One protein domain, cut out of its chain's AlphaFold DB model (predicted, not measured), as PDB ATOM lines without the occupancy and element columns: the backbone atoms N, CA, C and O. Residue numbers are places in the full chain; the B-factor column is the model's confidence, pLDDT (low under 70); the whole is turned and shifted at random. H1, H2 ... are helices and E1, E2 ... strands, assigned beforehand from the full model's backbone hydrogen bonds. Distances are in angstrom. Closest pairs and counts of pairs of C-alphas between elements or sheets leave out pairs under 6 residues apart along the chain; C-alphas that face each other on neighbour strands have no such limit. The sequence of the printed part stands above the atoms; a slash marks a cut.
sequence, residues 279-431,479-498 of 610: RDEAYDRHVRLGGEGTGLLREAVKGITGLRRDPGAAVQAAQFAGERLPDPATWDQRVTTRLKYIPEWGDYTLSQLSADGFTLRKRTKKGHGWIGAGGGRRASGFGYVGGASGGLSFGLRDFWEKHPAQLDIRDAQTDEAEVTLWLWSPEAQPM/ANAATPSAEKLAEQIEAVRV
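Overview. This is residues 279 to 431 and 479 to 498 of the 610 residues of an uncharacterized protein of Streptomyces coelicoflavus ZG0656 (UniProt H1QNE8). Two antiparallel sheets lie partly face to face as a sandwich, five strands against four, and helix H3 covers the face of the four-stranded sheet that is turned away from the other sheet. Beyond one end of the strands, long loops with the short helices H1 and H2 extend the longest axis. The 173 printed residues hold, in chain order, E1 E2 H1 H2 E3 E4 E5 E6 E7 E8 E9 H3, with sheet orders E5 E4 E3 E8 E9 and E2 E1 E6 E7. The class is mixed, helices and strands, with under half of the residues in named elements. The whole is compact, with a radius of gyration of the C-alphas of 16.1 A and spans of 52 by 35 by 26 A.

Arrangement. Start with the hairpin of E1, residues 285 to 290, and E2, residues 296 to 300, where N 287 and O 299 are 2.9 A apart, within hydrogen-bond range. H1, residues 313 to 321, only grazes their sheet with residues 319 to 321; its closest C-alphas to E2 are those of Phe 320 and Arg 298, 6.8 A apart. H2, residues 333 to 336, is on neither sheet. Then read E3, residues 347 to 354, E4, 357 to 363, and E5, 371 to 376, a meander, each strand the antiparallel neighbour of the one before; N 349 and O 361 are 2.9 A apart, N 360 and O 374 also 2.9 A. The hairpin of E6, residues 382 to 387, and E7, 390 to 396, has N 383 and O 394 at 2.8 A; E6 is antiparallel to E1, with N 288 and O 384 at 2.9 A. The hairpin of E8, residues 405 to 410, and E9, 416 to 424, has N 408 and O 420 at 2.9 A; E8 is antiparallel to E3, with N 350 and O 407 at 2.9 A. The sandwich's facing parts are 10.6 A centre to centre; the closest C-alphas of E7 and E9 are those of Leu 396 and Leu 421, 7.0 A apart. H3, residues 486 to 497, is on one face of the sheet E2 E1 E6 E7, two layers, helix on sheet, at a height over the sheet of 8.7 A and slantwise to the strands, 33 degrees to E6 on the local plane. Every O i to N i+4 pair is within hydrogen-bond range in H1 and H3; H2 is too short for one.

Along the chain. Find C-alpha 285 at (58.599, -3.947, -2.805); from there E1 runs 17.1 A. E3 spans 22.2 A, E4 20.7 A and E7 20.4 A. E9, the longest strand, begins at C-alpha 416, (58.074, 3.842, -10.719), and spans 24.0 A. H3 spans 16.4 A and ends at C-alpha 497, (37.183, 5.583, 7.704).

Size, cuts and confidence. The C-alphas farthest apart are those of Thr 330 and Met 431, 54.0 A. Residues 432 to 478 are not printed, and C-alphas 431 and 479 are 32.4 A apart across the cut. The links E2 to H1 and H1 to H2 are long. No printed residue is under 70 in pLDDT.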
ATOM      1  N   ARG A 279      62.382   1.930  -5.337       96.44
ATOM      2  CA  ARG A 279      63.856   1.848  -5.245       96.44
ATOM      3  C   ARG A 279      64.407   0.482  -4.852       96.44
ATOM      4  O   ARG A 279      65.566   0.194  -5.124       96.44
ATOM      5  N   ASP A 280      63.611  -0.305  -4.143       98.12
ATOM      6  CA  ASP A 280      64.056  -1.578  -3.584       98.12
ATOM      7  C   ASP A 280      64.031  -2.701  -4.628       98.12
ATOM      8  O   ASP A 280      63.434  -2.569  -5.699       98.12
ATOM      9  N   GLU A 281      64.649  -3.832  -4.303       98.00
ATOM     10  CA  GLU A 281      64.504  -5.070  -5.068       98.00
ATOM     11  C   GLU A 281      63.037  -5.512  -5.113       98.00
ATOM     12  O   GLU A 281      62.282  -5.290  -4.169       98.00
ATOM     13  N   ALA A 282      62.601  -6.185  -6.181       98.25
ATOM     14  CA  ALA A 282      61.179  -6.501  -6.364       98.25
ATOM     15  C   ALA A 282      60.562  -7.355  -5.233       98.25
ATOM     16  O   ALA A 282      59.349  -7.323  -5.027       98.25
ATOM     17  N   TYR A 283      61.371  -8.113  -4.486       98.19
ATOM     18  CA  TYR A 283      60.921  -8.877  -3.314       98.19
ATOM     19  C   TYR A 283      60.837  -8.050  -2.018       98.19
ATOM     20  O   TYR A 283      60.175  -8.498  -1.087       98.19
ATOM     21  N   ASP A 284      61.454  -6.865  -1.986       98.62
ATOM     22  CA  ASP A 284      61.394  -5.852  -0.915       98.62
ATOM     23  C   ASP A 284      60.383  -4.729  -1.246       98.62
ATOM     24  O   ASP A 284      60.233  -3.763  -0.491       98.62
ATOM     25  N   ARG A 285      59.703  -4.824  -2.398       98.69
ATOM     26  CA  ARG A 285      58.599  -3.947  -2.805       98.69
ATOM     27  C   ARG A 285      57.275  -4.543  -2.379       98.69
ATOM     28  O   ARG A 285      57.009  -5.725  -2.577       98.69
ATOM     29  N   HIS A 286      56.403  -3.698  -1.872       98.81
ATOM     30  CA  HIS A 286      55.302  -4.060  -1.011       98.81
ATOM     31  C   HIS A 286      54.017  -3.369  -1.458       98.81
ATOM     32  O   HIS A 286      53.980  -2.150  -1.608       98.81
ATOM     33  N   VAL A 287      52.955  -4.157  -1.629       98.75
ATOM     34  CA  VAL A 287      51.596  -3.686  -1.915       98.75
ATOM     35  C   VAL A 287      50.692  -4.055  -0.748       98.75
ATOM     36  O   VAL A 287      50.725  -5.196  -0.269       98.75
ATOM     37  N   ARG A 288      49.920  -3.091  -0.246       98.62
ATOM     38  CA  ARG A 288      48.834  -3.351   0.703       98.62
ATOM     39  C   ARG A 288      47.555  -2.693   0.218       98.62
ATOM     40  O   ARG A 288      47.599  -1.561  -0.246       98.62
ATOM     41  N   LEU A 289      46.437  -3.405   0.292       98.50
ATOM     42  CA  LEU A 289      45.123  -2.905  -0.125       98.50
ATOM     43  C   LEU A 289      44.093  -3.293   0.931       98.50
ATOM     44  O   LEU A 289      44.022  -4.461   1.317       98.50
ATOM     45  N   GLY A 290      43.355  -2.303   1.426       97.00
ATOM     46  CA  GLY A 290      42.406  -2.451   2.522       97.00
ATOM     47  C   GLY A 290      41.129  -3.172   2.094       97.00
ATOM     48  O   GLY A 290      40.473  -2.774   1.133       97.00
ATOM     49  N   GLY A 291      40.796  -4.241   2.813       95.69
ATOM     50  CA  GLY A 291      39.538  -4.975   2.713       95.69
ATOM     51  C   GLY A 291      38.529  -4.497   3.759       95.69
ATOM     52  O   GLY A 291      38.434  -3.301   4.023       95.69
ATOM     53  N   GLU A 292      37.775  -5.428   4.344       94.31
ATOM     54  CA  GLU A 292      36.804  -5.127   5.406       94.31
ATOM     55  C   GLU A 292      37.496  -4.814   6.742       94.31
ATOM     56  O   GLU A 292      38.425  -5.515   7.157       94.31
ATOM     57  N   GLY A 293      37.028  -3.761   7.422       93.19
ATOM     58  CA  GLY A 293      37.649  -3.253   8.648       93.19
ATOM     59  C   GLY A 293      39.121  -2.898   8.423       93.19
ATOM     60  O   GLY A 293      39.467  -2.229   7.452       93.19
ATOM     61  N   THR A 294      39.996  -3.403   9.294       94.81
ATOM     62  CA  THR A 294      41.459  -3.256   9.194       94.81
ATOM     63  C   THR A 294      42.136  -4.400   8.428       94.81
ATOM     64  O   THR A 294      43.366  -4.467   8.356       94.81
ATOM     65  N   GLY A 295      41.356  -5.312   7.834       95.62
ATOM     66  CA  GLY A 295      41.868  -6.403   7.011       95.62
ATOM     67  C   GLY A 295      42.594  -5.888   5.765       95.62
ATOM     68  O   GLY A 295      42.179  -4.912   5.145       95.62
ATOM     69  N   LEU A 296      43.686  -6.551   5.374       95.94
ATOM     70  CA  LEU A 296      44.561  -6.107   4.285       95.94
ATOM     71  C   LEU A 296      44.985  -7.275   3.393       95.94
ATOM     72  O   LEU A 296      45.442  -8.307   3.888       95.94
ATOM     73  N   LEU A 297      44.969  -7.063   2.073       97.19
ATOM     74  CA  LEU A 297      45.886  -7.783   1.191       97.19
ATOM     75  C   LEU A 297      47.313  -7.363   1.570       97.19
ATOM     76  O   LEU A 297      47.607  -6.170   1.605       97.19
ATOM     77  N   ARG A 298      48.203  -8.326   1.822       97.12
ATOM     78  CA  ARG A 298      49.618  -8.085   2.147       97.12
ATOM     79  C   ARG A 298      50.505  -8.906   1.222       97.12
ATOM     80  O   ARG A 298      50.727 -10.088   1.463       97.12
ATOM     81  N   GLU A 299      51.011  -8.276   0.169       98.25
ATOM     82  CA  GLU A 299      51.848  -8.948  -0.829       98.25
ATOM     83  C   GLU A 299      53.136  -8.180  -1.120       98.25
ATOM     84  O   GLU A 299      53.237  -6.973  -0.900       98.25
ATOM     85  N   ALA A 300      54.129  -8.882  -1.652       98.62
ATOM     86  CA  ALA A 300      55.268  -8.261  -2.308       98.62
ATOM     87  C   ALA A 300      55.101  -8.330  -3.829       98.62
ATOM     88  O   ALA A 300      54.463  -9.256  -4.338       98.62
ATOM     89  N   VAL A 301      55.720  -7.394  -4.553       98.69
ATOM     90  CA  VAL A 301      55.722  -7.401  -6.026       98.69
ATOM     91  C   VAL A 301      56.301  -8.724  -6.536       98.69
ATOM     92  O   VAL A 301      55.713  -9.349  -7.416       98.69
ATOM     93  N   LYS A 302      57.386  -9.224  -5.929       98.75
ATOM     94  CA  LYS A 302      57.884 -10.594  -6.114       98.75
ATOM     95  C   LYS A 302      57.733 -11.402  -4.823       98.75
ATOM     96  O   LYS A 302      58.578 -11.341  -3.932       98.75
ATOM     97  N   GLY A 303      56.668 -12.193  -4.729       98.19
ATOM     98  CA  GLY A 303      56.430 -13.068  -3.577       98.19
ATOM     99  C   GLY A 303      57.464 -14.195  -3.466       98.19
ATOM    100  O   GLY A 303      57.625 -14.978  -4.402       98.19
ATOM    101  N   ILE A 304      58.140 -14.295  -2.319       97.81
ATOM    102  CA  ILE A 304      59.052 -15.396  -1.969       97.81
ATOM    103  C   ILE A 304      58.442 -16.392  -0.972       97.81
ATOM    104  O   ILE A 304      59.079 -17.379  -0.605       97.81
ATOM    105  N   THR A 305      57.192 -16.168  -0.562       96.88
ATOM    106  CA  THR A 305      56.395 -17.077   0.270       96.88
ATOM    107  C   THR A 305      55.540 -18.017  -0.589       96.88
ATOM    108  O   THR A 305      55.291 -17.759  -1.767       96.88
ATOM    109  N   GLY A 306      55.113 -19.155  -0.025       96.56
ATOM    110  CA  GLY A 306      54.228 -20.112  -0.714       96.56
ATOM    111  C   GLY A 306      54.849 -20.816  -1.932       96.56
ATOM    112  O   GLY A 306      54.145 -21.448  -2.719       96.56
ATOM    113  N   LEU A 307      56.168 -20.710  -2.110       97.88
ATOM    114  CA  LEU A 307      56.898 -21.339  -3.205       97.88
ATOM    115  C   LEU A 307      57.103 -22.843  -2.967       97.88
ATOM    116  O   LEU A 307      57.075 -23.346  -1.848       97.88
ATOM    117  N   ARG A 308      57.446 -23.575  -4.034       98.06
ATOM    118  CA  ARG A 308      57.816 -25.005  -3.958       98.06
ATOM    119  C   ARG A 308      59.091 -25.268  -3.131       98.06
ATOM    120  O   ARG A 308      59.400 -26.417  -2.805       98.06
ATOM    121  N   ARG A 309      59.910 -24.245  -2.904       97.88
ATOM    122  CA  ARG A 309      61.148 -24.294  -2.119       97.88
ATOM    123  C   ARG A 309      61.097 -23.156  -1.115       97.88
ATOM    124  O   ARG A 309      60.701 -22.058  -1.484       97.88
ATOM    125  N   ASP A 310      61.492 -23.445   0.114       96.81
ATOM    126  CA  ASP A 310      61.476 -22.486   1.210       96.81
ATOM    127  C   ASP A 310      62.779 -21.664   1.202       96.81
ATOM    128  O   ASP A 310      63.848 -22.275   1.256       96.81
ATOM    129  N   PRO A 311      62.730 -20.319   1.105       96.50
ATOM    130  CA  PRO A 311      63.928 -19.481   1.219       96.50
ATOM    131  C   PRO A 311      64.490 -19.407   2.647       96.50
ATOM    132  O   PRO A 311      65.644 -19.017   2.816       96.50
ATOM    133  N   GLY A 312      63.696 -19.784   3.650       97.38
ATOM    134  CA  GLY A 312      63.978 -19.704   5.078       97.38
ATOM    135  C   GLY A 312      62.867 -18.960   5.823       97.38
ATOM    136  O   GLY A 312      62.378 -17.928   5.361       97.38
ATOM    137  N   ALA A 313      62.504 -19.441   7.017       96.62
ATOM    138  CA  ALA A 313      61.416 -18.872   7.821       96.62
ATOM    139  C   ALA A 313      61.598 -17.370   8.119       96.62
ATOM    140  O   ALA A 313      60.637 -16.609   8.033       96.62
ATOM    141  N   ALA A 314      62.830 -16.930   8.397       97.19
ATOM    142  CA  ALA A 314      63.138 -15.517   8.630       97.19
ATOM    143  C   ALA A 314      62.866 -14.642   7.393       97.19
ATOM    144  O   ALA A 314      62.334 -13.545   7.521       97.19
ATOM    145  N   VAL A 315      63.169 -15.148   6.192       97.81
ATOM    146  CA  VAL A 315      62.930 -14.443   4.923       97.81
ATOM    147  C   VAL A 315      61.427 -14.309   4.664       97.81
ATOM    148  O   VAL A 315      60.949 -13.232   4.314       97.81
ATOM    149  N   GLN A 316      60.665 -15.387   4.885       97.75
ATOM    150  CA  GLN A 316      59.209 -15.367   4.720       97.75
ATOM    151  C   GLN A 316      58.525 -14.414   5.707       97.75
ATOM    152  O   GLN A 316      57.639 -13.654   5.311       97.75
ATOM    153  N   ALA A 317      58.945 -14.442   6.977       97.56
ATOM    154  CA  ALA A 317      58.415 -13.567   8.015       97.56
ATOM    155  C   ALA A 317      58.699 -12.090   7.701       97.56
ATOM    156  O   ALA A 317      57.766 -11.287   7.721       97.56
ATOM    157  N   ALA A 318      59.940 -11.760   7.321       98.06
ATOM    158  CA  ALA A 318      60.334 -10.405   6.935       98.06
ATOM    159  C   ALA A 318      59.504  -9.889   5.747       98.06
ATOM    160  O   ALA A 318      58.927  -8.803   5.821       98.06
ATOM    161  N   GLN A 319      59.343 -10.690   4.684       98.31
ATOM    162  CA  GLN A 319      58.544 -10.268   3.528       98.31
ATOM    163  C   GLN A 319      57.077 -10.022   3.891       98.31
ATOM    164  O   GLN A 319      56.477  -9.032   3.465       98.31
ATOM    165  N   PHE A 320      56.479 -10.918   4.679       97.19
ATOM    166  CA  PHE A 320      55.095 -10.746   5.103       97.19
ATOM    167  C   PHE A 320      54.927  -9.500   5.987       97.19
ATOM    168  O   PHE A 320      53.951  -8.760   5.830       97.19
ATOM    169  N   ALA A 321      55.890  -9.230   6.875       97.12
ATOM    170  CA  ALA A 321      55.948  -8.030   7.710       97.12
ATOM    171  C   ALA A 321      56.177  -6.736   6.906       97.12
ATOM    172  O   ALA A 321      55.782  -5.667   7.357       97.12
ATOM    173  N   GLY A 322      56.710  -6.827   5.684       97.75
ATOM    174  CA  GLY A 322      57.068  -5.662   4.878       97.75
ATOM    175  C   GLY A 322      58.461  -5.113   5.174       97.75
ATOM    176  O   GLY A 322      58.750  -3.962   4.861       97.75
ATOM    177  N   GLU A 323      59.320  -5.916   5.784       98.12
ATOM    178  CA  GLU A 323      60.680  -5.539   6.145       98.12
ATOM    179  C   GLU A 323      61.649  -5.791   4.986       98.12
ATOM    180  O   GLU A 323      61.316  -6.478   4.020       98.12
ATOM    181  N   ARG A 324      62.865  -5.244   5.083       98.00
ATOM    182  CA  ARG A 324      63.956  -5.618   4.175       98.00
ATOM    183  C   ARG A 324      64.321  -7.079   4.417       98.00
ATOM    184  O   ARG A 324      64.608  -7.458   5.553       98.00
ATOM    185  N   LEU A 325      64.344  -7.883   3.362       98.06
ATOM    186  CA  LEU A 325      64.714  -9.286   3.478       98.06
ATOM    187  C   LEU A 325      66.217  -9.422   3.815       98.06
ATOM    188  O   LEU A 325      67.018  -8.556   3.448       98.06
ATOM    189  N   PRO A 326      66.630 -10.511   4.497       97.25
ATOM    190  CA  PRO A 326      68.045 -10.821   4.709       97.25
ATOM    191  C   PRO A 326      68.828 -10.886   3.390       97.25
ATOM    192  O   PRO A 326      68.233 -11.091   2.332       97.25
ATOM    193  N   ASP A 327      70.158 -10.796   3.450       95.75
ATOM    194  CA  ASP A 327      71.018 -10.940   2.266       95.75
ATOM    195  C   ASP A 327      70.684 -12.247   1.509       95.75
ATOM    196  O   ASP A 327      70.698 -13.318   2.123       95.75
ATOM    197  N   PRO A 328      70.393 -12.206   0.192       95.31
ATOM    198  CA  PRO A 328      70.146 -13.404  -0.609       95.31
ATOM    199  C   PRO A 328      71.219 -14.498  -0.466       95.31
ATOM    200  O   PRO A 328      70.917 -15.683  -0.611       95.31
ATOM    201  N   ALA A 329      72.468 -14.162  -0.134       95.31
ATOM    202  CA  ALA A 329      73.509 -15.149   0.146       95.31
ATOM    203  C   ALA A 329      73.166 -16.086   1.325       95.31
ATOM    204  O   ALA A 329      73.653 -17.218   1.364       95.31
ATOM    205  N   THR A 330      72.308 -15.660   2.258       95.88
ATOM    206  CA  THR A 330      71.900 -16.451   3.431       95.88
ATOM    207  C   THR A 330      70.647 -17.295   3.197       95.88
ATOM    208  O   THR A 330      70.241 -18.039   4.090       95.88
ATOM    209  N   TRP A 331      69.994 -17.169   2.039       97.00
ATOM    210  CA  TRP A 331      68.769 -17.906   1.729       97.00
ATOM    211  C   TRP A 331      69.102 -19.305   1.199       97.00
ATOM    212  O   TRP A 331      70.220 -19.585   0.748       97.00
ATOM    213  N   ASP A 332      68.098 -20.184   1.157       97.00
ATOM    214  CA  ASP A 332      68.227 -21.448   0.432       97.00
ATOM    215  C   ASP A 332      68.531 -21.188  -1.053       97.00
ATOM    216  O   ASP A 332      67.732 -20.605  -1.798       97.00
ATOM    217  N   GLN A 333      69.687 -21.676  -1.514       96.50
ATOM    218  CA  GLN A 333      70.172 -21.420  -2.870       96.50
ATOM    219  C   GLN A 333      69.271 -22.010  -3.958       96.50
ATOM    220  O   GLN A 333      69.332 -21.606  -5.122       96.50
ATOM    221  N   ARG A 334      68.375 -22.945  -3.612       97.44
ATOM    222  CA  ARG A 334      67.371 -23.458  -4.547       97.44
ATOM    223  C   ARG A 334      66.327 -22.396  -4.899       97.44
ATOM    224  O   ARG A 334      65.740 -22.513  -5.976       97.44
ATOM    225  N   VAL A 335      66.125 -21.384  -4.051       97.50
ATOM    226  CA  VAL A 335      65.251 -20.231  -4.316       97.50
ATOM    227  C   VAL A 335      66.008 -19.121  -5.041       97.50
ATOM    228  O   VAL A 335      65.587 -18.717  -6.124       97.50
ATOM    229  N   THR A 336      67.144 -18.666  -4.510       96.31
ATOM    230  CA  THR A 336      67.866 -17.486  -5.037       96.31
ATOM    231  C   THR A 336      68.321 -17.661  -6.481       96.31
ATOM    232  O   THR A 336      68.079 -16.800  -7.325       96.31
ATOM    233  N   THR A 337      68.853 -18.838  -6.821       97.12
ATOM    234  CA  THR A 337      69.254 -19.186  -8.199       97.12
ATOM    235  C   THR A 337      68.081 -19.236  -9.191       97.12
ATOM    236  O   THR A 337      68.287 -19.338 -10.403       97.12
ATOM    237  N   ARG A 338      66.833 -19.170  -8.700       98.00
ATOM    238  CA  ARG A 338      65.589 -19.270  -9.477       98.00
ATOM    239  C   ARG A 338      64.686 -18.037  -9.365       98.00
ATOM    240  O   ARG A 338      63.590 -18.079  -9.919       98.00
ATOM    241  N   LEU A 339      65.137 -16.931  -8.760       97.38
ATOM    242  CA  LEU A 339      64.343 -15.693  -8.620       97.38
ATOM    243  C   LEU A 339      63.780 -15.170  -9.952       97.38
ATOM    244  O   LEU A 339      62.661 -14.659 -10.001       97.38
ATOM    245  N   LYS A 340      64.521 -15.360 -11.051       97.38
ATOM    246  CA  LYS A 340      64.106 -14.994 -12.417       97.38
ATOM    247  C   LYS A 340      62.861 -15.731 -12.931       97.38
ATOM    248  O   LYS A 340      62.262 -15.292 -13.904       97.38
ATOM    249  N   TYR A 341      62.487 -16.853 -12.313       98.12
ATOM    250  CA  TYR A 341      61.300 -17.635 -12.674       98.12
ATOM    251  C   TYR A 341      60.082 -17.315 -11.800       98.12
ATOM    252  O   TYR A 341      59.003 -17.850 -12.047       98.12
ATOM    253  N   ILE A 342      60.245 -16.470 -10.780       98.56
ATOM    254  CA  ILE A 342      59.147 -16.019  -9.926       98.56
ATOM    255  C   ILE A 342      58.552 -14.751 -10.550       98.56
ATOM    256  O   ILE A 342      59.292 -13.773 -10.730       98.56
ATOM    257  N   PRO A 343      57.245 -14.738 -10.877       98.44
ATOM    258  CA  PRO A 343      56.594 -13.573 -11.461       98.44
ATOM    259  C   PRO A 343      56.700 -12.332 -10.573       98.44
ATOM    260  O   PRO A 343      56.659 -12.424  -9.347       98.44
ATOM    261  N   GLU A 344      56.785 -11.177 -11.220       98.69
ATOM    262  CA  GLU A 344      56.580  -9.876 -10.588       98.69
ATOM    263  C   GLU A 344      55.175  -9.386 -10.913       98.69
ATOM    264  O   GLU A 344      54.774  -9.393 -12.079       98.69
ATOM    265  N   TRP A 345      54.431  -8.993  -9.885       98.69
ATOM    266  CA  TRP A 345      53.062  -8.499  -9.961       98.69
ATOM    267  C   TRP A 345      53.070  -6.975  -9.940       98.69
ATOM    268  O   TRP A 345      53.201  -6.355  -8.889       98.69
ATOM    269  N   GLY A 346      52.982  -6.379 -11.123       98.31
ATOM    270  CA  GLY A 346      53.040  -4.938 -11.322       98.31
ATOM    271  C   GLY A 346      51.732  -4.193 -11.121       98.31
ATOM    272  O   GLY A 346      51.731  -3.049 -10.668       98.31
ATOM    273  N   ASP A 347      50.623  -4.845 -11.467       98.88
ATOM    274  CA  ASP A 347      49.316  -4.211 -11.564       98.88
ATOM    275  C   ASP A 347      48.344  -4.808 -10.542       98.88
ATOM    276  O   ASP A 347      48.172  -6.027 -10.491       98.88
ATOM    277  N   TYR A 348      47.638  -3.950  -9.804       98.88
ATOM    278  CA  TYR A 348      46.570  -4.316  -8.870       98.88
ATOM    279  C   TYR A 348      45.357  -3.407  -9.046       98.88
ATOM    280  O   TYR A 348      45.511  -2.196  -9.196       98.88
ATOM    281  N   THR A 349      44.155  -3.969  -8.985       98.88
ATOM    282  CA  THR A 349      42.905  -3.202  -8.967       98.88
ATOM    283  C   THR A 349      41.974  -3.733  -7.897       98.88
ATOM    284  O   THR A 349      41.636  -4.918  -7.918       98.88
ATOM    285  N   LEU A 350      41.545  -2.834  -7.012       98.81
ATOM    286  CA  LEU A 350      40.424  -3.020  -6.100       98.81
ATOM    287  C   LEU A 350      39.243  -2.202  -6.622       98.81
ATOM    288  O   LEU A 350      39.338  -0.979  -6.684       98.81
ATOM    289  N   SER A 351      38.146  -2.865  -6.980       98.56
ATOM    290  CA  SER A 351      36.966  -2.247  -7.598       98.56
ATOM    291  C   SER A 351      35.744  -2.439  -6.700       98.56
ATOM    292  O   SER A 351      35.358  -3.580  -6.444       98.56
ATOM    293  N   GLN A 352      35.165  -1.341  -6.207       98.62
ATOM    294  CA  GLN A 352      33.968  -1.295  -5.360       98.62
ATOM    295  C   GLN A 352      32.848  -0.634  -6.167       98.62
ATOM    296  O   GLN A 352      32.689   0.586  -6.171       98.62
ATOM    297  N   LEU A 353      32.110  -1.453  -6.918       98.44
ATOM    298  CA  LEU A 353      31.090  -0.984  -7.866       98.44
ATOM    299  C   LEU A 353      29.684  -0.898  -7.255       98.44
ATOM    300  O   LEU A 353      28.784  -0.357  -7.884       98.44
ATOM    301  N   SER A 354      29.501  -1.414  -6.039       98.25
ATOM    302  CA  SER A 354      28.287  -1.277  -5.228       98.25
ATOM    303  C   SER A 354      28.662  -1.018  -3.769       98.25
ATOM    304  O   SER A 354      29.815  -1.217  -3.388       98.25
ATOM    305  N   ALA A 355      27.698  -0.656  -2.923       97.69
ATOM    306  CA  ALA A 355      27.910  -0.506  -1.479       97.69
ATOM    307  C   ALA A 355      28.179  -1.834  -0.726       97.69
ATOM    308  O   ALA A 355      28.487  -1.822   0.467       97.69
ATOM    309  N   ASP A 356      28.044  -2.987  -1.393       98.06
ATOM    310  CA  ASP A 356      28.021  -4.305  -0.740       98.06
ATOM    311  C   ASP A 356      29.037  -5.313  -1.285       98.06
ATOM    312  O   ASP A 356      29.116  -6.426  -0.761       98.06
ATOM    313  N   GLY A 357      29.805  -4.964  -2.318       98.06
ATOM    314  CA  GLY A 357      30.816  -5.862  -2.863       98.06
ATOM    315  C   GLY A 357      31.985  -5.144  -3.523       98.06
ATOM    316  O   GLY A 357      31.795  -4.285  -4.386       98.06
ATOM    317  N   PHE A 358      33.199  -5.578  -3.183       98.56
ATOM    318  CA  PHE A 358      34.397  -5.275  -3.954       98.56
ATOM    319  C   PHE A 358      35.059  -6.534  -4.500       98.56
ATOM    320  O   PHE A 358      35.010  -7.619  -3.915       98.56
ATOM    321  N   THR A 359      35.759  -6.354  -5.613       98.56
ATOM    322  CA  THR A 359      36.636  -7.371  -6.192       98.56
ATOM    323  C   THR A 359      38.075  -6.887  -6.192       98.56
ATOM    324  O   THR A 359      38.345  -5.688  -6.285       98.56
ATOM    325  N   LEU A 360      39.006  -7.832  -6.087       98.50
ATOM    326  CA  LEU A 360      40.433  -7.568  -6.129       98.50
ATOM    327  C   LEU A 360      41.081  -8.446  -7.194       98.50
ATOM    328  O   LEU A 360      40.894  -9.666  -7.221       98.50
ATOM    329  N   ARG A 361      41.877  -7.835  -8.066       98.62
ATOM    330  CA  ARG A 361      42.609  -8.536  -9.122       98.62
ATOM    331  C   ARG A 361      44.022  -8.010  -9.266       98.62
ATOM    332  O   ARG A 361      44.281  -6.837  -9.007       98.62
ATOM    333  N   LYS A 362      44.923  -8.876  -9.726       98.75
ATOM    334  CA  LYS A 362      46.310  -8.511 -10.022       98.75
ATOM    335  C   LYS A 362      46.805  -9.097 -11.333       98.75
ATOM    336  O   LYS A 362      46.228 -10.050 -11.862       98.75
ATOM    337  N   ARG A 363      47.875  -8.523 -11.862       98.69
ATOM    338  CA  ARG A 363      48.521  -8.940 -13.105       98.69
ATOM    339  C   ARG A 363      50.013  -8.632 -13.051       98.69
ATOM    340  O   ARG A 363      50.442  -7.714 -12.365       98.69
ATOM    341  N   THR A 364      50.797  -9.391 -13.810       98.62
ATOM    342  CA  THR A 364      52.239  -9.167 -13.929       98.62
ATOM    343  C   THR A 364      52.580  -7.828 -14.582       98.62
ATOM    344  O   THR A 364      53.258  -7.013 -13.974       98.62
ATOM    345  N   LYS A 365      52.088  -7.583 -15.802       98.00
ATOM    346  CA  LYS A 365      52.197  -6.303 -16.521       98.00
ATOM    347  C   LYS A 365      51.161  -6.193 -17.642       98.00
ATOM    348  O   LYS A 365      50.574  -7.201 -18.053       98.00
ATOM    349  N   LYS A 366      50.979  -4.991 -18.196       97.38
ATOM    350  CA  LYS A 366      50.143  -4.736 -19.384       97.38
ATOM    351  C   LYS A 366      50.418  -5.742 -20.517       97.38
ATOM    352  O   LYS A 366      51.561  -6.071 -20.811       97.38
ATOM    353  N   GLY A 367      49.346  -6.211 -21.161       97.69
ATOM    354  CA  GLY A 367      49.396  -7.226 -22.226       97.69
ATOM    355  C   GLY A 367      49.193  -8.666 -21.742       97.69
ATOM    356  O   GLY A 367      49.000  -9.551 -22.567       97.69
ATOM    357  N   HIS A 368      49.167  -8.903 -20.426       98.31
ATOM    358  CA  HIS A 368      48.850 -10.207 -19.837       98.31
ATOM    359  C   HIS A 368      47.455 -10.232 -19.186       98.31
ATOM    360  O   HIS A 368      46.815  -9.191 -18.994       98.31
ATOM    361  N   GLY A 369      46.979 -11.438 -18.866       98.19
ATOM    362  CA  GLY A 369      45.707 -11.652 -18.177       98.19
ATOM    363  C   GLY A 369      45.744 -11.214 -16.711       98.19
ATOM    364  O   GLY A 369      46.798 -11.211 -16.074       98.19
ATOM    365  N   TRP A 370      44.575 -10.848 -16.193       98.56
ATOM    366  CA  TRP A 370      44.356 -10.615 -14.768       98.56
ATOM    367  C   TRP A 370      43.997 -11.921 -14.067       98.56
ATOM    368  O   TRP A 370      43.304 -12.759 -14.642       98.56
ATOM    369  N   ILE A 371      44.421 -12.065 -12.815       98.50
ATOM    370  CA  ILE A 371      43.960 -13.127 -11.921       98.50
ATOM    371  C   ILE A 371      43.179 -12.520 -10.757       98.50
ATOM    372  O   ILE A 371      43.507 -11.427 -10.286       98.50
ATOM    373  N   GLY A 372      42.149 -13.229 -10.295       98.19
ATOM    374  CA  GLY A 372      41.465 -12.885  -9.053       98.19
ATOM    375  C   GLY A 372      42.430 -13.010  -7.875       98.19
ATOM    376  O   GLY A 372      43.147 -14.003  -7.763       98.19
ATOM    377  N   ALA A 373      42.464 -11.989  -7.027       95.62
ATOM    378  CA  ALA A 373      43.311 -11.909  -5.836       95.62
ATOM    379  C   ALA A 373      42.488 -11.796  -4.541       95.62
ATOM    380  O   ALA A 373      43.054 -11.692  -3.458       95.62
ATOM    381  N   GLY A 374      41.158 -11.821  -4.652       93.75
ATOM    382  CA  GLY A 374      40.232 -11.781  -3.531       93.75
ATOM    383  C   GLY A 374      39.017 -10.909  -3.826       93.75
ATOM    384  O   GLY A 374      38.754 -10.516  -4.964       93.75
ATOM    385  N   GLY A 375      38.281 -10.613  -2.769       95.31
ATOM    386  CA  GLY A 375      37.088  -9.786  -2.770       95.31
ATOM    387  C   GLY A 375      36.458  -9.825  -1.386       95.31
ATOM    388  O   GLY A 375      36.895 -10.583  -0.519       95.31
ATOM    389  N   GLY A 376      35.444  -9.006  -1.187       96.88
ATOM    390  CA  GLY A 376      34.728  -8.909   0.076       96.88
ATOM    391  C   GLY A 376      33.551  -7.966  -0.074       96.88
ATOM    392  O   GLY A 376      33.153  -7.644  -1.195       96.88
ATOM    393  N   ARG A 377      32.992  -7.518   1.046       97.81
ATOM    394  CA  ARG A 377      31.816  -6.647   1.051       97.81
ATOM    395  C   ARG A 377      32.190  -5.180   0.877       97.81
ATOM    396  O   ARG A 377      31.884  -4.564  -0.140       97.81
ATOM    397  N   ARG A 378      32.870  -4.617   1.875       98.00
ATOM    398  CA  ARG A 378      33.116  -3.175   1.996       98.00
ATOM    399  C   ARG A 378      34.596  -2.915   2.202       98.00
ATOM    400  O   ARG A 378      35.106  -3.077   3.307       98.00
ATOM    401  N   ALA A 379      35.284  -2.550   1.129       98.19
ATOM    402  CA  ALA A 379      36.683  -2.169   1.205       98.19
ATOM    403  C   ALA A 379      36.833  -0.852   1.967       98.19
ATOM    404  O   ALA A 379      36.050   0.081   1.791       98.19
ATOM    405  N   SER A 380      37.884  -0.748   2.774       97.25
ATOM    406  CA  SER A 380      38.127   0.434   3.598       97.25
ATOM    407  C   SER A 380      38.546   1.685   2.817       97.25
ATOM    408  O   SER A 380      38.573   2.771   3.391       97.25
ATOM    409  N   GLY A 381      38.853   1.557   1.520       97.94
ATOM    410  CA  GLY A 381      39.293   2.676   0.681       97.94
ATOM    411  C   GLY A 381      40.762   3.045   0.836       97.94
ATOM    412  O   GLY A 381      41.172   4.123   0.411       97.94
ATOM    413  N   PHE A 382      41.553   2.159   1.438       98.69
ATOM    414  CA  PHE A 382      42.959   2.371   1.754       98.69
ATOM    415  C   PHE A 382      43.893   1.521   0.881       98.69
ATOM    416  O   PHE A 382      43.584   0.379   0.529       98.69
ATOM    417  N   GLY A 383      45.085   2.040   0.598       98.69
ATOM    418  CA  GLY A 383      46.173   1.282   0.003       98.69
ATOM    419  C   GLY A 383      47.557   1.831   0.336       98.69
ATOM    420  O   GLY A 383      47.720   2.940   0.837       98.69
ATOM    421  N   TYR A 384      48.573   1.028   0.043       98.88
ATOM    422  CA  TYR A 384      49.983   1.379   0.132       98.88
ATOM    423  C   TYR A 384      50.757   0.729  -1.013       98.88
ATOM    424  O   TYR A 384      50.541  -0.445  -1.335       98.88
ATOM    425  N   VAL A 385      51.710   1.475  -1.573       98.88
ATOM    426  CA  VAL A 385      52.757   0.935  -2.443       98.88
ATOM    427  C   VAL A 385      54.103   1.571  -2.102       98.88
ATOM    428  O   VAL A 385      54.195   2.771  -1.836       98.88
ATOM    429  N   GLY A 386      55.155   0.761  -2.098       98.62
ATOM    430  CA  GLY A 386      56.519   1.201  -1.822       98.62
ATOM    431  C   GLY A 386      57.417   0.020  -1.503       98.62
ATOM    432  O   GLY A 386      57.186  -1.074  -2.007       98.62
ATOM    433  N   GLY A 387      58.408   0.213  -0.642       97.75
ATOM    434  CA  GLY A 387      59.293  -0.859  -0.196       97.75
ATOM    435  C   GLY A 387      59.933  -0.581   1.157       97.75
ATOM    436  O   GLY A 387      59.464   0.264   1.927       97.75
ATOM    437  N   ALA A 388      60.989  -1.321   1.475       95.44
ATOM    438  CA  ALA A 388      61.770  -1.122   2.694       95.44
ATOM    439  C   ALA A 388      62.435   0.271   2.780       95.44
ATOM    440  O   ALA A 388      62.788   0.702   3.875       95.44
ATOM    441  N   SER A 389      62.577   0.987   1.657       96.12
ATOM    442  CA  SER A 389      63.184   2.328   1.577       96.12
ATOM    443  C   SER A 389      62.175   3.475   1.433       96.12
ATOM    444  O   SER A 389      62.556   4.599   1.091       96.12
ATOM    445  N   GLY A 390      60.887   3.204   1.649       97.69
ATOM    446  CA  GLY A 390      59.825   4.209   1.667       97.69
ATOM    447  C   GLY A 390      58.685   3.912   0.706       97.69
ATOM    448  O   GLY A 390      58.779   3.040  -0.159       97.69
ATOM    449  N   GLY A 391      57.585   4.638   0.876       98.44
ATOM    450  CA  GLY A 391      56.376   4.421   0.092       98.44
ATOM    451  C   GLY A 391      55.224   5.328   0.480       98.44
ATOM    452  O   GLY A 391      55.230   5.968   1.534       98.44
ATOM    453  N   LEU A 392      54.210   5.355  -0.375       98.88
ATOM    454  CA  LEU A 392      53.020   6.173  -0.194       98.88
ATOM    455  C   LEU A 392      51.874   5.296   0.311       98.88
ATOM    456  O   LEU A 392      51.470   4.365  -0.388       98.88
ATOM    457  N   SER A 393      51.327   5.620   1.485       98.88
ATOM    458  CA  SER A 393      49.969   5.182   1.830       98.88
ATOM    459  C   SER A 393      48.973   6.218   1.329       98.88
ATOM    460  O   SER A 393      49.250   7.421   1.349       98.88
ATOM    461  N   PHE A 394      47.808   5.757   0.907       98.81
ATOM    462  CA  PHE A 394      46.767   6.582   0.323       98.81
ATOM    463  C   PHE A 394      45.389   6.061   0.724       98.81
ATOM    464  O   PHE A 394      45.160   4.856   0.780       98.81
ATOM    465  N   GLY A 395      44.469   6.977   0.998       98.38
ATOM    466  CA  GLY A 395      43.112   6.653   1.408       98.38
ATOM    467  C   GLY A 395      42.091   7.589   0.791       98.38
ATOM    468  O   GLY A 395      42.330   8.795   0.719       98.38
ATOM    469  N   LEU A 396      40.960   7.030   0.369       98.50
ATOM    470  CA  LEU A 396      39.757   7.764  -0.007       98.50
ATOM    471  C   LEU A 396      38.705   7.540   1.078       98.50
ATOM    472  O   LEU A 396      38.298   6.407   1.329       98.50
ATOM    473  N   ARG A 397      38.286   8.622   1.728       97.31
ATOM    474  CA  ARG A 397      37.273   8.571   2.777       97.31
ATOM    475  C   ARG A 397      35.891   8.261   2.191       97.31
ATOM    476  O   ARG A 397      35.582   8.683   1.077       97.31
ATOM    477  N   ASP A 398      35.083   7.525   2.956       96.94
ATOM    478  CA  ASP A 398      33.737   7.055   2.586       96.94
ATOM    479  C   ASP A 398      33.721   6.238   1.272       96.94
ATOM    480  O   ASP A 398      32.819   6.360   0.448       96.94
ATOM    481  N   PHE A 399      34.772   5.448   1.027       98.38
ATOM    482  CA  PHE A 399      35.032   4.790  -0.261       98.38
ATOM    483  C   PHE A 399      33.891   3.907  -0.779       98.38
ATOM    484  O   PHE A 399      33.530   4.009  -1.950       98.38
ATOM    485  N   TRP A 400      33.338   3.025   0.058       98.44
ATOM    486  CA  TRP A 400      32.244   2.146  -0.362       98.44
ATOM    487  C   TRP A 400      30.884   2.839  -0.261       98.44
ATOM    488  O   TRP A 400      29.986   2.549  -1.051       98.44
ATOM    489  N   GLU A 401      30.747   3.798   0.653       98.50
ATOM    490  CA  GLU A 401      29.563   4.641   0.771       98.50
ATOM    491  C   GLU A 401      29.378   5.531  -0.459       98.50
ATOM    492  O   GLU A 401      28.254   5.766  -0.882       98.50
ATOM    493  N   LYS A 402      30.472   5.986  -1.078       98.38
ATOM    494  CA  LYS A 402      30.484   6.840  -2.278       98.38
ATOM    495  C   LYS A 402      30.804   6.060  -3.555       98.38
ATOM    496  O   LYS A 402      31.389   6.612  -4.486       98.38
ATOM    497  N   HIS A 403      30.440   4.779  -3.604       98.56
ATOM    498  CA  HIS A 403      30.585   3.956  -4.806       98.56
ATOM    499  C   HIS A 403      29.903   4.609  -6.037       98.56
ATOM    500  O   HIS A 403      28.964   5.394  -5.877       98.56
ATOM    501  N   PRO A 404      30.325   4.284  -7.273       98.75
ATOM    502  CA  PRO A 404      31.390   3.351  -7.635       98.75
ATOM    503  C   PRO A 404      32.797   3.951  -7.491       98.75
ATOM    504  O   PRO A 404      33.136   4.933  -8.149       98.75
ATOM    505  N   ALA A 405      33.662   3.299  -6.716       98.62
ATOM    506  CA  ALA A 405      35.026   3.751  -6.441       98.62
ATOM    507  C   ALA A 405      36.063   2.653  -6.738       98.62
ATOM    508  O   ALA A 405      35.750   1.459  -6.772       98.62
ATOM    509  N   GLN A 406      37.315   3.046  -6.997       98.81
ATOM    510  CA  GLN A 406      38.373   2.097  -7.362       98.81
ATOM    511  C   GLN A 406      39.764   2.563  -6.920       98.81
ATOM    512  O   GLN A 406      40.088   3.747  -6.982       98.81
ATOM    513  N   LEU A 407      40.616   1.616  -6.525       98.88
ATOM    514  CA  LEU A 407      42.043   1.840  -6.289       98.88
ATOM    515  C   LEU A 407      42.859   1.052  -7.310       98.88
ATOM    516  O   LEU A 407      42.685  -0.159  -7.454       98.88
ATOM    517  N   ASP A 408      43.780   1.737  -7.978       98.94
ATOM    518  CA  ASP A 408      44.702   1.141  -8.938       98.94
ATOM    519  C   ASP A 408      46.154   1.342  -8.518       98.94
ATOM    520  O   ASP A 408      46.562   2.451  -8.184       98.94
ATOM    521  N   ILE A 409      46.945   0.278  -8.643       98.94
ATOM    522  CA  ILE A 409      48.409   0.318  -8.685       98.94
ATOM    523  C   ILE A 409      48.832  -0.238 -10.044       98.94
ATOM    524  O   ILE A 409      48.290  -1.256 -10.488       98.94
ATOM    525  N   ARG A 410      49.756   0.430 -10.728       98.88
ATOM    526  CA  ARG A 410      50.324   0.004 -12.012       98.88
ATOM    527  C   ARG A 410      51.836   0.050 -11.958       98.88
ATOM    528  O   ARG A 410      52.394   0.899 -11.268       98.88
ATOM    529  N   ASP A 411      52.466  -0.828 -12.726       98.75
ATOM    530  CA  ASP A 411      53.905  -0.804 -12.993       98.75
ATOM    531  C   ASP A 411      54.815  -0.898 -11.743       98.75
ATOM    532  O   ASP A 411      55.974  -0.485 -11.776       98.75
ATOM    533  N   ALA A 412      54.343  -1.508 -10.644       98.69
ATOM    534  CA  ALA A 412      55.104  -1.647  -9.389       98.69
ATOM    535  C   ALA A 412      56.390  -2.502  -9.498       98.69
ATOM    536  O   ALA A 412      57.277  -2.441  -8.641       98.69
ATOM    537  N   GLN A 413      56.514  -3.290 -10.567       98.44
ATOM    538  CA  GLN A 413      57.712  -4.037 -10.959       98.44
ATOM    539  C   GLN A 413      58.776  -3.180 -11.655       98.44
ATOM    540  O   GLN A 413      59.907  -3.625 -11.820       98.44
ATOM    541  N   THR A 414      58.446  -1.956 -12.062       98.56
ATOM    542  CA  THR A 414      59.388  -1.012 -12.687       98.56
ATOM    543  C   THR A 414      59.980  -0.058 -11.650       98.56
ATOM    544  O   THR A 414      59.694  -0.195 -10.465       98.56
ATOM    545  N   ASP A 415      60.798   0.908 -12.062       98.31
ATOM    546  CA  ASP A 415      61.383   1.897 -11.146       98.31
ATOM    547  C   ASP A 415      60.346   2.877 -10.572       98.31
ATOM    548  O   ASP A 415      60.628   3.583  -9.602       98.31
ATOM    549  N   GLU A 416      59.138   2.934 -11.142       98.44
ATOM    550  CA  GLU A 416      58.074   3.842 -10.719       98.44
ATOM    551  C   GLU A 416      56.702   3.166 -10.806       98.44
ATOM    552  O   GLU A 416      56.268   2.745 -11.875       98.44
ATOM    553  N   ALA A 417      55.981   3.119  -9.685       98.75
ATOM    554  CA  ALA A 417      54.586   2.704  -9.664       98.75
ATOM    555  C   ALA A 417      53.663   3.904  -9.909       98.75
ATOM    556  O   ALA A 417      53.928   5.013  -9.441       98.75
ATOM    557  N   GLU A 418      52.533   3.687 -10.574       98.88
ATOM    558  CA  GLU A 418      51.445   4.664 -10.652       98.88
ATOM    559  C   GLU A 418      50.300   4.232  -9.733       98.88
ATOM    560  O   GLU A 418      49.759   3.137  -9.875       98.88
ATOM    561  N   VAL A 419      49.911   5.107  -8.808       98.81
ATOM    562  CA  VAL A 419      48.741   4.928  -7.942       98.81
ATOM    563  C   VAL A 419      47.625   5.829  -8.436       98.81
ATOM    564  O   VAL A 419      47.853   7.019  -8.647       98.81
ATOM    565  N   THR A 420      46.411   5.297  -8.578       98.94
ATOM    566  CA  THR A 420      45.211   6.107  -8.840       98.94
ATOM    567  C   THR A 420      44.105   5.782  -7.844       98.94
ATOM    568  O   THR A 420      43.706   4.626  -7.722       98.94
ATOM    569  N   LEU A 421      43.591   6.816  -7.177       98.88
ATOM    570  CA  LEU A 421      42.356   6.768  -6.402       98.88
ATOM    571  C   LEU A 421      41.230   7.311  -7.282       98.88
ATOM    572  O   LEU A 421      41.198   8.506  -7.582       98.88
ATOM    573  N   TRP A 422      40.341   6.434  -7.729       98.94
ATOM    574  CA  TRP A 422      39.183   6.788  -8.538       98.94
ATOM    575  C   TRP A 422      37.991   7.093  -7.631       98.94
ATOM    576  O   TRP A 422      37.477   6.204  -6.955       98.94
ATOM    577  N   LEU A 423      37.564   8.357  -7.654       98.75
ATOM    578  CA  LEU A 423      36.330   8.854  -7.045       98.75
ATOM    579  C   LEU A 423      35.093   8.369  -7.812       98.75
ATOM    580  O   LEU A 423      34.053   8.142  -7.216       98.75
ATOM    581  N   TRP A 424      35.241   8.199  -9.128       98.81
ATOM    582  CA  TRP A 424      34.315   7.461  -9.984       98.81
ATOM    583  C   TRP A 424      35.105   6.415 -10.763       98.81
ATOM    584  O   TRP A 424      36.050   6.766 -11.485       98.81
ATOM    585  N   SER A 425      34.750   5.142 -10.605       98.62
ATOM    586  CA  SER A 425      35.476   4.026 -11.215       98.62
ATOM    587  C   SER A 425      35.310   3.965 -12.746       98.62
ATOM    588  O   SER A 425      34.181   3.982 -13.236       98.62
ATOM    589  N   PRO A 426      36.399   3.770 -13.520       98.00
ATOM    590  CA  PRO A 426      36.336   3.515 -14.965       98.00
ATOM    591  C   PRO A 426      35.716   2.165 -15.362       98.00
ATOM    592  O   PRO A 426      35.499   1.916 -16.557       98.00
ATOM    593  N   GLU A 427      35.488   1.287 -14.384       96.81
ATOM    594  CA  GLU A 427      34.826  -0.010 -14.548       96.81
ATOM    595  C   GLU A 427      33.313   0.058 -14.319       96.81
ATOM    596  O   GLU A 427      32.612  -0.889 -14.669       96.81
ATOM    597  N   ALA A 428      32.808   1.166 -13.772       96.62
ATOM    598  CA  ALA A 428      31.380   1.430 -13.698       96.62
ATOM    599  C   ALA A 428      30.812   1.837 -15.066       96.62
ATOM    600  O   ALA A 428      31.547   2.110 -16.025       96.62
ATOM    601  N   GLN A 429      29.481   1.913 -15.146       94.50
ATOM    602  CA  GLN A 429      28.848   2.649 -16.237       94.50
ATOM    603  C   GLN A 429      29.275   4.124 -16.179       94.50
ATOM    604  O   GLN A 429      29.614   4.618 -15.100       94.50
ATOM    605  N   PRO A 430      29.322   4.839 -17.313       95.81
ATOM    606  CA  PRO A 430      29.555   6.273 -17.278       95.81
ATOM    607  C   PRO A 430      28.438   6.978 -16.498       95.81
ATOM    608  O   PRO A 430      27.289   6.550 -16.522       95.81
ATOM    609  N   MET A 431      28.797   8.051 -15.803       97.56
ATOM    610  CA  MET A 431      27.885   8.853 -14.998       97.56
ATOM    611  C   MET A 431      26.854   9.550 -15.890       97.56
ATOM    612  O   MET A 431      27.201  10.476 -16.632       97.56
ATOM    613  N   ALA A 479      53.460   9.894   3.657       98.44
ATOM    614  CA  ALA A 479      54.781   9.674   3.095       98.44
ATOM    615  C   ALA A 479      55.635   8.860   4.081       98.44
ATOM    616  O   ALA A 479      56.304   9.405   4.966       98.44
ATOM    617  N   ASN A 480      55.597   7.535   3.949       98.38
ATOM    618  CA  ASN A 480      56.219   6.615   4.897       98.38
ATOM    619  C   ASN A 480      57.718   6.440   4.611       98.38
ATOM    620  O   ASN A 480      58.137   6.343   3.459       98.38
ATOM    621  N   ALA A 481      58.527   6.358   5.672       97.56
ATOM    622  CA  ALA A 481      59.976   6.128   5.565       97.56
ATOM    623  C   ALA A 481      60.340   4.706   5.107       97.56
ATOM    624  O   ALA A 481      61.401   4.499   4.529       97.56
ATOM    625  N   ALA A 482      59.458   3.747   5.373       97.94
ATOM    626  CA  ALA A 482      59.532   2.350   4.972       97.94
ATOM    627  C   ALA A 482      58.100   1.809   4.886       97.94
ATOM    628  O   ALA A 482      57.143   2.519   5.207       97.94
ATOM    629  N   THR A 483      57.946   0.551   4.488       98.56
ATOM    630  CA  THR A 483      56.647  -0.123   4.553       98.56
ATOM    631  C   THR A 483      56.164  -0.163   6.007       98.56
ATOM    632  O   THR A 483      56.887  -0.693   6.850       98.56
ATOM    633  N   PRO A 484      54.989   0.411   6.333       98.06
ATOM    634  CA  PRO A 484      54.528   0.464   7.718       98.06
ATOM    635  C   PRO A 484      54.168  -0.923   8.265       98.06
ATOM    636  O   PRO A 484      53.808  -1.825   7.501       98.06
ATOM    637  N   SER A 485      54.222  -1.070   9.594       96.81
ATOM    638  CA  SER A 485      53.748  -2.279  10.276       96.81
ATOM    639  C   SER A 485      52.237  -2.457  10.105       96.81
ATOM    640  O   SER A 485      51.519  -1.517   9.752       96.81
ATOM    641  N   ALA A 486      51.733  -3.661  10.379       94.44
ATOM    642  CA  ALA A 486      50.303  -3.946  10.275       94.44
ATOM    643  C   ALA A 486      49.465  -3.051  11.205       94.44
ATOM    644  O   ALA A 486      48.414  -2.566  10.797       94.44
ATOM    645  N   GLU A 487      49.960  -2.778  12.411       94.31
ATOM    646  CA  GLU A 487      49.322  -1.912  13.404       94.31
ATOM    647  C   GLU A 487      49.252  -0.474  12.888       94.31
ATOM    648  O   GLU A 487      48.193   0.146  12.924       94.31
ATOM    649  N   LYS A 488      50.348   0.035  12.306       95.81
ATOM    650  CA  LYS A 488      50.351   1.393  11.757       95.81
ATOM    651  C   LYS A 488      49.431   1.530  10.545       95.81
ATOM    652  O   LYS A 488      48.780   2.559  10.387       95.81
ATOM    653  N   LEU A 489      49.361   0.506   9.691       97.12
ATOM    654  CA  LEU A 489      48.404   0.477   8.580       97.12
ATOM    655  C   LEU A 489      46.961   0.437   9.095       97.12
ATOM    656  O   LEU A 489      46.118   1.130   8.538       97.12
ATOM    657  N   ALA A 490      46.679  -0.314  10.162       95.69
ATOM    658  CA  ALA A 490      45.362  -0.335  10.793       95.69
ATOM    659  C   ALA A 490      44.968   1.050  11.334       95.69
ATOM    660  O   ALA A 490      43.872   1.513  11.042       95.69
ATOM    661  N   GLU A 491      45.869   1.763  12.020       94.62
ATOM    662  CA  GLU A 491      45.619   3.149  12.453       94.62
ATOM    663  C   GLU A 491      45.326   4.088  11.270       94.62
ATOM    664  O   GLU A 491      44.430   4.930  11.346       94.62
ATOM    665  N   GLN A 492      46.072   3.954  10.165       97.12
ATOM    666  CA  GLN A 492      45.828   4.740   8.951       97.12
ATOM    667  C   GLN A 492      44.461   4.413   8.339       97.12
ATOM    668  O   GLN A 492      43.751   5.333   7.945       97.12
ATOM    669  N   ILE A 493      44.072   3.136   8.291       96.88
ATOM    670  CA  ILE A 493      42.749   2.702   7.825       96.88
ATOM    671  C   ILE A 493      41.649   3.328   8.678       96.88
ATOM    672  O   ILE A 493      40.738   3.935   8.121       96.88
ATOM    673  N   GLU A 494      41.752   3.242  10.005       95.00
ATOM    674  CA  GLU A 494      40.770   3.848  10.906       95.00
ATOM    675  C   GLU A 494      40.661   5.360  10.669       95.00
ATOM    676  O   GLU A 494      39.555   5.868  10.530       95.00
ATOM    677  N   ALA A 495      41.783   6.064  10.465       93.81
ATOM    678  CA  ALA A 495      41.766   7.491  10.136       93.81
ATOM    679  C   ALA A 495      41.130   7.816   8.766       93.81
ATOM    680  O   ALA A 495      40.571   8.899   8.597       93.81
ATOM    681  N   VAL A 496      41.214   6.916   7.774       95.12
ATOM    682  CA  VAL A 496      40.500   7.059   6.483       95.12
ATOM    683  C   VAL A 496      39.002   6.889   6.665       95.12
ATOM    684  O   VAL A 496      38.228   7.630   6.064       95.12
ATOM    685  N   ARG A 497      38.593   5.895   7.455       92.81
ATOM    686  CA  ARG A 497      37.183   5.583   7.704       92.81
ATOM    687  C   ARG A 497      36.519   6.660   8.549       92.81
ATOM    688  O   ARG A 497      35.393   7.053   8.264       92.81
ATOM    689  N   VAL A 498      37.237   7.132   9.558       88.75
ATOM    690  CA  VAL A 498      36.770   8.058  10.578       88.75
ATOM    691  C   VAL A 498      37.896   9.037  10.858       88.75
ATOM    692  O   VAL A 498      38.834   8.735  11.592       88.75
TER     693      VAL A 498